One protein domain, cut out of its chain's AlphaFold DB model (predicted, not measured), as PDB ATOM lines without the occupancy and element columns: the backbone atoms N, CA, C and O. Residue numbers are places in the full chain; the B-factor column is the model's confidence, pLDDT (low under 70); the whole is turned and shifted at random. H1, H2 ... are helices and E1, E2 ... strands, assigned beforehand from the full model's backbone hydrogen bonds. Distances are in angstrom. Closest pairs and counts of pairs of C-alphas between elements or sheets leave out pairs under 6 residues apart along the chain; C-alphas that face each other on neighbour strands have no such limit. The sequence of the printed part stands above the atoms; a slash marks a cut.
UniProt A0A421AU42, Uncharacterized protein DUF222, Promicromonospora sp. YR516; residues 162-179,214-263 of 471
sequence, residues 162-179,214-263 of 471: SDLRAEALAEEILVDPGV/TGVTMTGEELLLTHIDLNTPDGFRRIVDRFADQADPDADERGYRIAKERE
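What this domain is: This is residues 162 to 179 and 214 to 263 of the 471 residues of the protein "Uncharacterized protein DUF222" of Promicromonospora sp. YR516 (UniProt A0A421AU42). Two helices, H2 and H3, stand as the two arms of a U, and the short helix H1 crosses the open end of the U, touching both arms there. A small ribbon of two strands, E1 and E2, lies at one end of the longest axis, and at the other end H4 turns away from the end of H3, its residues 253 to 261 sticking out as an arm together with residues 262 and 263. The printed part has 68 residues, with four named helices and two named strands in the order H1, E1, E2, H2, H3, H4; the sheet has the order E1 - E2 and is antiparallel, and the class is mostly helix. The whole is loose, with a radius of gyration of the C-alphas of 14.6 A, and elongated, spanning 49 by 26 by 15 A.

How they stand to each other: The printed part begins at Ser 162, and H1 follows as residues 163 to 170. After a tight link of one residue comes E1, residues 172 to 175, and beyond the cut comes E2, residues 216 to 219. E1 and E2 are antiparallel neighbours, with 143 degrees between their directions. N 173 and O 218 are 2.8 A apart and N 216 and O 175 are 2.8 A apart, both within hydrogen-bond range. The C-alphas of Ile 173 and Met 218 face each other at 5.5 A. E2 is joined by a tight link, with no residue between, to H2, residues 220 to 226. H2 touches H1, and their closest C-alphas are those of Leu 169 and Gly 220, 4.3 A apart. The two run the same way at a steep tilt of 55 degrees. The closest C-alphas of E1 and H2 are those of Ile 173 and Gly 220, 6.4 A apart. A short link of six residues leads to H3, residues 233 to 247. H3 is close to H2 but not clearly touching it, with the closest C-alphas, those of Leu 224 and Val 240, 7.2 A apart. These two helices run opposite ways at a shallow tilt of 19 degrees. H3 touches H1 with residues 244 to 247 alone, and the closest C-alphas are those of Arg 165 and Ala 247, 5.2 A apart. Their lines stand at a steep tilt of 63 degrees, opposite ways. H4, residues 249 to 261, is about perpendicular to H3, at 79 degrees. It is close to H3 but not clearly touching, with the closest C-alphas, those of Asp 245 and Asp 252, 7.2 A apart. H1 and H4 are near each other, with 6 pairs of C-alphas within 10 A. H2 and H4 are apart, and H3 is apart from both strands. In H1, H2, H3 and H4 every O i to N i+4 pair is within hydrogen-bond range.

Where its parts are: H1, residues 163 to 170, starts with C-alpha 163 at (281.804, 219.603, 263.457) and is 10.7 A long from first to last C-alpha. E1, residues 172 to 175, and E2, residues 216 to 219, have four residues each. H2 covers residues 220 to 226. H3, residues 233 to 247, is the longest helix by residues and spans 20.9 A, ending with C-alpha 247 at (276.179, 216.136, 256.225). H4, residues 249 to 261, spans 19.0 A and ends with C-alpha 261 at (297.851, 222.314, 247.374).

The domain as a whole: The C-alphas of Thr 214 and Glu 263 are the two farthest apart, at 50.9 A. Without residues 253 to 263, which stand free, the body has 57 residues and spans 35 by 25 by 15 A. Residues 180 to 213 are not printed, and C-alphas 179 and 214 are 12.0 A apart across this cut, which falls between E1 and E2. Of the links that are printed whole, H1 to E1, E2 to H2 and H3 to H4 are tight, H2 to H3 is short, and no link is long. The mean pLDDT of the printed part is 80.9; residues 177 to 179, residue 214 and residues 250 to 262 are under 70, and the mean of H4 is 56.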
ATOM      1  N   SER A 162     284.317 216.677 260.441       90.62
ATOM      2  CA  SER A 162     284.039 218.080 260.745       90.62
ATOM      3  C   SER A 162     282.969 218.173 261.833       90.62
ATOM      4  O   SER A 162     282.338 217.166 262.161       90.62
ATOM      5  N   ASP A 163     282.770 219.372 262.381       91.19
ATOM      6  CA  ASP A 163     281.804 219.603 263.457       91.19
ATOM      7  C   ASP A 163     280.364 219.346 262.974       91.19
ATOM      8  O   ASP A 163     279.646 218.592 263.620       91.19
ATOM      9  N   LEU A 164     279.995 219.808 261.769       89.50
ATOM     10  CA  LEU A 164     278.687 219.531 261.145       89.50
ATOM     11  C   LEU A 164     278.403 218.026 260.988       89.50
ATOM     12  O   LEU A 164     277.317 217.557 261.319       89.50
ATOM     13  N   ARG A 165     279.394 217.232 260.552       94.00
ATOM     14  CA  ARG A 165     279.231 215.769 260.456       94.00
ATOM     15  C   ARG A 165     279.119 215.106 261.832       94.00
ATOM     16  O   ARG A 165     278.486 214.062 261.948       94.00
ATOM     17  N   ALA A 166     279.740 215.677 262.867       94.44
ATOM     18  CA  ALA A 166     279.614 215.193 264.240       94.44
ATOM     19  C   ALA A 166     278.263 215.571 264.876       94.44
ATOM     20  O   ALA A 166     277.720 214.778 265.640       94.44
ATOM     21  N   GLU A 167     277.701 216.730 264.530       93.75
ATOM     22  CA  GLU A 167     276.347 217.143 264.912       93.75
ATOM     23  C   GLU A 167     275.296 216.239 264.248       93.75
ATOM     24  O   GLU A 167     274.469 215.663 264.951       93.75
ATOM     25  N   ALA A 168     275.404 215.986 262.938       92.94
ATOM     26  CA  ALA A 168     274.513 215.076 262.206       92.94
ATOM     27  C   ALA A 168     274.572 213.607 262.687       92.94
ATOM     28  O   ALA A 168     273.612 212.857 262.534       92.94
ATOM     29  N   LEU A 169     275.690 213.167 263.281       95.81
ATOM     30  CA  LEU A 169     275.782 211.853 263.940       95.81
ATOM     31  C   LEU A 169     275.003 211.804 265.264       95.81
ATOM     32  O   LEU A 169     274.535 210.734 265.649       95.81
ATOM     33  N   ALA A 170     274.903 212.934 265.966       94.69
ATOM     34  CA  ALA A 170     274.249 213.055 267.266       94.69
ATOM     35  C   ALA A 170     272.763 213.450 267.172       94.69
ATOM     36  O   ALA A 170     272.053 213.358 268.171       94.69
ATOM     37  N   GLU A 171     272.297 213.890 266.000       92.69
ATOM     38  CA  GLU A 171     270.897 214.226 265.734       92.69
ATOM     39  C   GLU A 171     269.980 213.008 265.943       92.69
ATOM     40  O   GLU A 171     270.266 211.910 265.457       92.69
ATOM     41  N   GLU A 172     268.879 213.198 266.676       91.31
ATOM     42  CA  GLU A 172     267.842 212.179 266.868       91.31
ATOM     43  C   GLU A 172     266.903 212.153 265.658       91.31
ATOM     44  O   GLU A 172     266.181 213.112 265.383       91.31
ATOM     45  N   ILE A 173     266.892 211.026 264.949       87.56
ATOM     46  CA  ILE A 173     266.088 210.799 263.754       87.56
ATOM     47  C   ILE A 173     264.926 209.874 264.117       87.56
ATOM     48  O   ILE A 173     265.105 208.781 264.657       87.56
ATOM     49  N   LEU A 174     263.715 210.311 263.786       84.88
ATOM     50  CA  LEU A 174     262.507 209.500 263.843       84.88
ATOM     51  C   LEU A 174     262.414 208.654 262.565       84.88
ATOM     52  O   LEU A 174     262.144 209.186 261.490       84.88
ATOM     53  N   VAL A 175     262.633 207.346 262.681       78.44
ATOM     54  CA  VAL A 175     262.596 206.410 261.548       78.44
ATOM     55  C   VAL A 175     261.285 205.632 261.568       78.44
ATOM     56  O   VAL A 175     260.979 204.956 262.552       78.44
ATOM     57  N   ASP A 176     260.510 205.701 260.486       73.06
ATOM     58  CA  ASP A 176     259.299 204.891 260.330       73.06
ATOM     59  C   ASP A 176     259.677 203.417 260.055       73.06
ATOM     60  O   ASP A 176     260.344 203.143 259.051       73.06
ATOM     61  N   PRO A 177     259.272 202.447 260.902       58.34
ATOM     62  CA  PRO A 177     259.546 201.028 260.676       58.34
ATOM     63  C   PRO A 177     258.849 200.435 259.434       58.34
ATOM     64  O   PRO A 177     259.134 199.288 259.089       58.34
ATOM     65  N   GLY A 178     257.936 201.163 258.779       55.41
ATOM     66  CA  GLY A 178     257.223 200.710 257.581       55.41
ATOM     67  C   GLY A 178     258.007 200.805 256.264       55.41
ATOM     68  O   GLY A 178     257.709 200.053 255.334       55.41
ATOM     69  N   VAL A 179     259.015 201.681 256.162       50.72
ATOM     70  CA  VAL A 179     259.723 201.934 254.891       50.72
ATOM     71  C   VAL A 179     260.864 200.933 254.696       50.72
ATOM     72  O   VAL A 179     261.991 201.129 255.148       50.72
ATOM     73  N   THR A 214     254.520 206.493 264.896       66.12
ATOM     74  CA  THR A 214     254.873 205.142 265.366       66.12
ATOM     75  C   THR A 214     256.318 204.737 265.044       66.12
ATOM     76  O   THR A 214     256.627 203.553 264.916       66.12
ATOM     77  N   GLY A 215     257.199 205.724 264.871       71.19
ATOM     78  CA  GLY A 215     258.595 205.547 264.500       71.19
ATOM     79  C   GLY A 215     259.490 205.152 265.673       71.19
ATOM     80  O   GLY A 215     259.181 205.399 266.839       71.19
ATOM     81  N   VAL A 216     260.643 204.569 265.353       82.56
ATOM     82  CA  VAL A 216     261.735 204.366 266.308       82.56
ATOM     83  C   VAL A 216     262.657 205.579 266.237       82.56
ATOM     84  O   VAL A 216     263.202 205.885 265.179       82.56
ATOM     85  N   THR A 217     262.846 206.264 267.362       86.50
ATOM     86  CA  THR A 217     263.853 207.324 267.500       86.50
ATOM     87  C   THR A 217     265.232 206.703 267.697       86.50
ATOM     88  O   THR A 217     265.424 205.925 268.634       86.50
ATOM     89  N   MET A 218     266.187 207.049 266.838       92.44
ATOM     90  CA  MET A 218     267.587 206.626 266.932       92.44
ATOM     91  C   MET A 218     268.502 207.749 266.443       92.44
ATOM     92  O   MET A 218     268.084 208.581 265.642       92.44
ATOM     93  N   THR A 219     269.746 207.793 266.906       95.56
ATOM     94  CA  THR A 219     270.698 208.816 266.434       95.56
ATOM     95  C   THR A 219     271.152 208.560 264.991       95.56
ATOM     96  O   THR A 219     271.107 207.422 264.515       95.56
ATOM     97  N   GLY A 220     271.666 209.582 264.299       92.81
ATOM     98  CA  GLY A 220     272.320 209.415 262.993       92.81
ATOM     99  C   GLY A 220     273.463 208.384 263.010       92.81
ATOM    100  O   GLY A 220     273.627 207.613 262.063       92.81
ATOM    101  N   GLU A 221     274.212 208.293 264.116       96.69
ATOM    102  CA  GLU A 221     275.192 207.226 264.339       96.69
ATOM    103  C   GLU A 221     274.531 205.838 264.391       96.69
ATOM    104  O   GLU A 221     274.967 204.916 263.702       96.69
ATOM    105  N   GLU A 222     273.484 205.667 265.199       95.31
ATOM    106  CA  GLU A 222     272.789 204.384 265.349       95.31
ATOM    107  C   GLU A 222     272.116 203.933 264.052       95.31
ATOM    108  O   GLU A 222     272.206 202.751 263.708       95.31
ATOM    109  N   LEU A 223     271.536 204.870 263.294       93.31
ATOM    110  CA  LEU A 223     270.971 204.628 261.969       93.31
ATOM    111  C   LEU A 223     272.023 204.043 261.020       93.31
ATOM    112  O   LEU A 223     271.776 202.998 260.418       93.31
ATOM    113  N   LEU A 224     273.222 204.636 260.948       94.88
ATOM    114  CA  LEU A 224     274.330 204.076 260.163       94.88
ATOM    115  C   LEU A 224     274.681 202.652 260.615       94.88
ATOM    116  O   LEU A 224     274.885 201.771 259.780       94.88
ATOM    117  N   LEU A 225     274.715 202.393 261.926       95.88
ATOM    118  CA  LEU A 225     275.041 201.068 262.464       95.88
ATOM    119  C   LEU A 225     273.998 199.992 262.119       95.88
ATOM    120  O   LEU A 225     274.373 198.820 262.072       95.88
ATOM    121  N   THR A 226     272.740 200.341 261.813       93.50
ATOM    122  CA  THR A 226     271.746 199.355 261.328       93.50
ATOM    123  C   THR A 226     272.168 198.701 260.008       93.50
ATOM    124  O   THR A 226     271.861 197.538 259.759       93.50
ATOM    125  N   HIS A 227     272.938 199.410 259.175       93.12
ATOM    126  CA  HIS A 227     273.346 198.938 257.852       93.12
ATOM    127  C   HIS A 227     274.554 197.975 257.892       93.12
ATOM    128  O   HIS A 227     274.971 197.484 256.842       93.12
ATOM    129  N   ILE A 228     275.120 197.684 259.076       93.06
ATOM    130  CA  ILE A 228     276.296 196.807 259.262       93.06
ATOM    131  C   ILE A 228     276.039 195.367 258.824       93.06
ATOM    132  O   ILE A 228     276.870 194.805 258.113       93.06
ATOM    133  N   ASP A 229     274.915 194.783 259.240       90.19
ATOM    134  CA  ASP A 229     274.586 193.380 258.949       90.19
ATOM    135  C   ASP A 229     273.960 193.212 257.550       90.19
ATOM    136  O   ASP A 229     273.957 192.115 256.991       90.19
ATOM    137  N   LEU A 230     273.485 194.314 256.958       90.31
ATOM    138  CA  LEU A 230     272.897 194.373 255.615       90.31
ATOM    139  C   LEU A 230     273.945 194.535 254.498       90.31
ATOM    140  O   LEU A 230     273.644 194.302 253.329       90.31
ATOM    141  N   ASN A 231     275.183 194.932 254.826       90.62
ATOM    142  CA  ASN A 231     276.190 195.317 253.835       90.62
ATOM    143  C   ASN A 231     277.543 194.624 254.025       90.62
ATOM    144  O   ASN A 231     278.033 194.411 255.132       90.62
ATOM    145  N   THR A 232     278.241 194.389 252.910       94.00
ATOM    146  CA  THR A 232     279.679 194.089 252.955       94.00
ATOM    147  C   THR A 232     280.458 195.300 253.495       94.00
ATOM    148  O   THR A 232     279.977 196.431 253.379       94.00
ATOM    149  N   PRO A 233     281.685 195.132 254.028       91.75
ATOM    150  CA  PRO A 233     282.474 196.256 254.541       91.75
ATOM    151  C   PRO A 233     282.671 197.405 253.536       91.75
ATOM    152  O   PRO A 233     282.621 198.570 253.923       91.75
ATOM    153  N   ASP A 234     282.816 197.094 252.243       89.81
ATOM    154  CA  ASP A 234     282.925 198.097 251.174       89.81
ATOM    155  C   ASP A 234     281.583 198.758 250.820       89.81
ATOM    156  O   ASP A 234     281.567 199.883 250.317       89.81
ATOM    157  N   GLY A 235     280.457 198.067 251.028       88.62
ATOM    158  CA  GLY A 235     279.109 198.636 250.912       88.62
ATOM    159  C   GLY A 235     278.824 199.598 252.062       88.62
ATOM    160  O   GLY A 235     278.512 200.763 251.830       88.62
ATOM    161  N   PHE A 236     279.077 199.151 253.295       95.00
ATOM    162  CA  PHE A 236     278.987 199.975 254.500       95.00
ATOM    163  C   PHE A 236     279.866 201.227 254.402       95.00
ATOM    164  O   PHE A 236     279.413 202.332 254.684       95.00
ATOM    165  N   ARG A 237     281.108 201.092 253.917       92.12
ATOM    166  CA  ARG A 237     281.986 202.245 253.682       92.12
ATOM    167  C   ARG A 237     281.357 203.277 252.737       92.12
ATOM    168  O   ARG A 237     281.419 204.460 253.042       92.12
ATOM    169  N   ARG A 238     280.728 202.843 251.638       89.06
ATOM    170  CA  ARG A 238     280.042 203.736 250.683       89.06
ATOM    171  C   ARG A 238     278.832 204.449 251.291       89.06
ATOM    172  O   ARG A 238     278.560 205.584 250.916       89.06
ATOM    173  N   ILE A 239     278.131 203.809 252.226       90.75
ATOM    174  CA  ILE A 239     277.043 204.426 253.000       90.75
ATOM    175  C   ILE A 239     277.599 205.530 253.911       90.75
ATOM    176  O   ILE A 239     277.089 206.646 253.893       90.75
ATOM    177  N   VAL A 240     278.684 205.252 254.645       94.44
ATOM    178  CA  VAL A 240     279.344 206.246 255.512       94.44
ATOM    179  C   VAL A 240     279.959 207.397 254.707       94.44
ATOM    180  O   VAL A 240     279.902 208.542 255.149       94.44
ATOM    181  N   ASP A 241     280.519 207.113 253.526       85.69
ATOM    182  CA  ASP A 241     280.992 208.139 252.589       85.69
ATOM    183  C   ASP A 241     279.821 209.049 252.168       85.69
ATOM    184  O   ASP A 241     279.871 210.245 252.431       85.69
ATOM    185  N   ARG A 242     278.705 208.488 251.671       82.50
ATOM    186  CA  ARG A 242     277.507 209.263 251.291       82.50
ATOM    187  C   ARG A 242     276.928 210.095 252.441       82.50
ATOM    188  O   ARG A 242     276.490 211.218 252.213       82.50
ATOM    189  N   PHE A 243     276.905 209.558 253.663       91.69
ATOM    190  CA  PHE A 243     276.491 210.315 254.848       91.69
ATOM    191  C   PHE A 243     277.401 211.526 255.083       91.69
ATOM    192  O   PHE A 243     276.909 212.625 255.318       91.69
ATOM    193  N   ALA A 244     278.721 211.342 254.990       87.25
ATOM    194  CA  ALA A 244     279.678 212.423 255.181       87.25
ATOM    195  C   ALA A 244     279.507 213.517 254.107       87.25
ATOM    196  O   ALA A 244     279.438 214.699 254.458       87.25
ATOM    197  N   ASP A 245     279.370 213.119 252.839       79.25
ATOM    198  CA  ASP A 245     279.136 214.017 251.701       79.25
ATOM    199  C   ASP A 245     277.850 214.853 251.901       79.25
ATOM    200  O   ASP A 245     277.842 216.058 251.656       79.25
ATOM    201  N   GLN A 246     276.770 214.230 252.395       80.81
ATOM    202  CA  GLN A 246     275.476 214.886 252.636       80.81
ATOM    203  C   GLN A 246     275.479 215.799 253.877       80.81
ATOM    204  O   GLN A 246     274.830 216.843 253.863       80.81
ATOM    205  N   ALA A 247     276.179 215.415 254.949       86.31
ATOM    206  CA  ALA A 247     276.179 216.136 256.225       86.31
ATOM    207  C   ALA A 247     277.125 217.357 256.259       86.31
ATOM    208  O   ALA A 247     276.910 218.280 257.039       86.31
ATOM    209  N   ASP A 248     278.172 217.383 255.428       83.19
ATOM    210  CA  ASP A 248     279.023 218.569 255.224       83.19
ATOM    211  C   ASP A 248     279.678 218.497 253.834       83.19
ATOM    212  O   ASP A 248     280.807 218.005 253.722       83.19
ATOM    213  N   PRO A 249     279.001 218.952 252.764       73.62
ATOM    214  CA  PRO A 249     279.575 218.957 251.416       73.62
ATOM    215  C   PRO A 249     280.789 219.899 251.312       73.62
ATOM    216  O   PRO A 249     281.759 219.619 250.602       73.62
ATOM    217  N   ASP A 250     280.798 220.991 252.082       65.62
ATOM    218  CA  ASP A 250     281.887 221.969 252.082       65.62
ATOM    219  C   ASP A 250     283.183 221.406 252.701       65.62
ATOM    220  O   ASP A 250     284.277 221.909 252.421       65.62
ATOM    221  N   ALA A 251     283.113 220.371 253.551       63.75
ATOM    222  CA  ALA A 251     284.299 219.701 254.088       63.75
ATOM    223  C   ALA A 251     285.133 219.052 252.987       63.75
ATOM    224  O   ALA A 251     286.366 219.113 253.050       63.75
ATOM    225  N   ASP A 252     284.486 218.492 251.969       58.34
ATOM    226  CA  ASP A 252     285.194 217.884 250.852       58.34
ATOM    227  C   ASP A 252     285.677 218.944 249.861       58.34
ATOM    228  O   ASP A 252     286.749 218.769 249.292       58.34
ATOM    229  N   GLU A 253     285.032 220.113 249.760       52.25
ATOM    230  CA  GLU A 253     285.591 221.263 249.029       52.25
ATOM    231  C   GLU A 253     286.838 221.851 249.737       52.25
ATOM    232  O   GLU A 253     287.851 222.176 249.106       52.25
ATOM    233  N   ARG A 254     286.831 221.917 251.079       55.12
ATOM    234  CA  ARG A 254     288.031 222.233 251.886       55.12
ATOM    235  C   ARG A 254     289.117 221.165 251.700       55.12
ATOM    236  O   ARG A 254     290.295 221.505 251.562       55.12
ATOM    237  N   GLY A 255     288.729 219.891 251.650       51.94
ATOM    238  CA  GLY A 255     289.602 218.760 251.333       51.94
ATOM    239  C   GLY A 255     290.208 218.856 249.931       51.94
ATOM    240  O   GLY A 255     291.418 218.688 249.784       51.94
ATOM    241  N   TYR A 256     289.405 219.221 248.931       47.91
ATOM    242  CA  TYR A 256     289.795 219.458 247.542       47.91
ATOM    243  C   TYR A 256     290.806 220.602 247.435       47.91
ATOM    244  O   TYR A 256     291.806 220.481 246.731       47.91
ATOM    245  N   ARG A 257     290.633 221.680 248.209       50.88
ATOM    246  CA  ARG A 257     291.606 222.783 248.289       50.88
ATOM    247  C   ARG A 257     292.971 222.315 248.811       50.88
ATOM    248  O   ARG A 257     293.991 222.623 248.204       50.88
ATOM    249  N   ILE A 258     292.990 221.493 249.863       48.81
ATOM    250  CA  ILE A 258     294.221 220.881 250.405       48.81
ATOM    251  C   ILE A 258     294.799 219.822 249.443       48.81
ATOM    252  O   ILE A 258     296.014 219.639 249.370       48.81
ATOM    253  N   ALA A 259     293.954 219.116 248.690       50.75
ATOM    254  CA  ALA A 259     294.373 218.174 247.653       50.75
ATOM    255  C   ALA A 259     295.022 218.901 246.463       50.75
ATOM    256  O   ALA A 259     296.048 218.447 245.964       50.75
ATOM    257  N   LYS A 260     294.494 220.071 246.087       52.06
ATOM    258  CA  LYS A 260     295.044 220.990 245.081       52.06
ATOM    259  C   LYS A 260     296.376 221.607 245.520       52.06
ATOM    260  O   LYS A 260     297.296 221.694 244.721       52.06
ATOM    261  N   GLU A 261     296.542 221.933 246.802       55.53
ATOM    262  CA  GLU A 261     297.851 222.314 247.374       55.53
ATOM    263  C   GLU A 261     298.879 221.165 247.372       55.53
ATOM    264  O   GLU A 261     300.084 221.402 247.454       55.53
ATOM    265  N   ARG A 262     298.418 219.911 247.276       69.81
ATOM    266  CA  ARG A 262     299.250 218.701 247.147       69.81
ATOM    267  C   ARG A 262     299.358 218.194 245.712       69.81
ATOM    268  O   ARG A 262     299.977 217.151 245.494       69.81
ATOM    269  N   GLU A 263     298.762 218.885 244.748       79.56
ATOM    270  CA  GLU A 263     298.806 218.492 243.349       79.56
ATOM    271  C   GLU A 263     300.218 218.685 242.794       79.56
ATOM    272  O   GLU A 263     300.803 219.764 242.873       79.56
TER     273      GLU A 263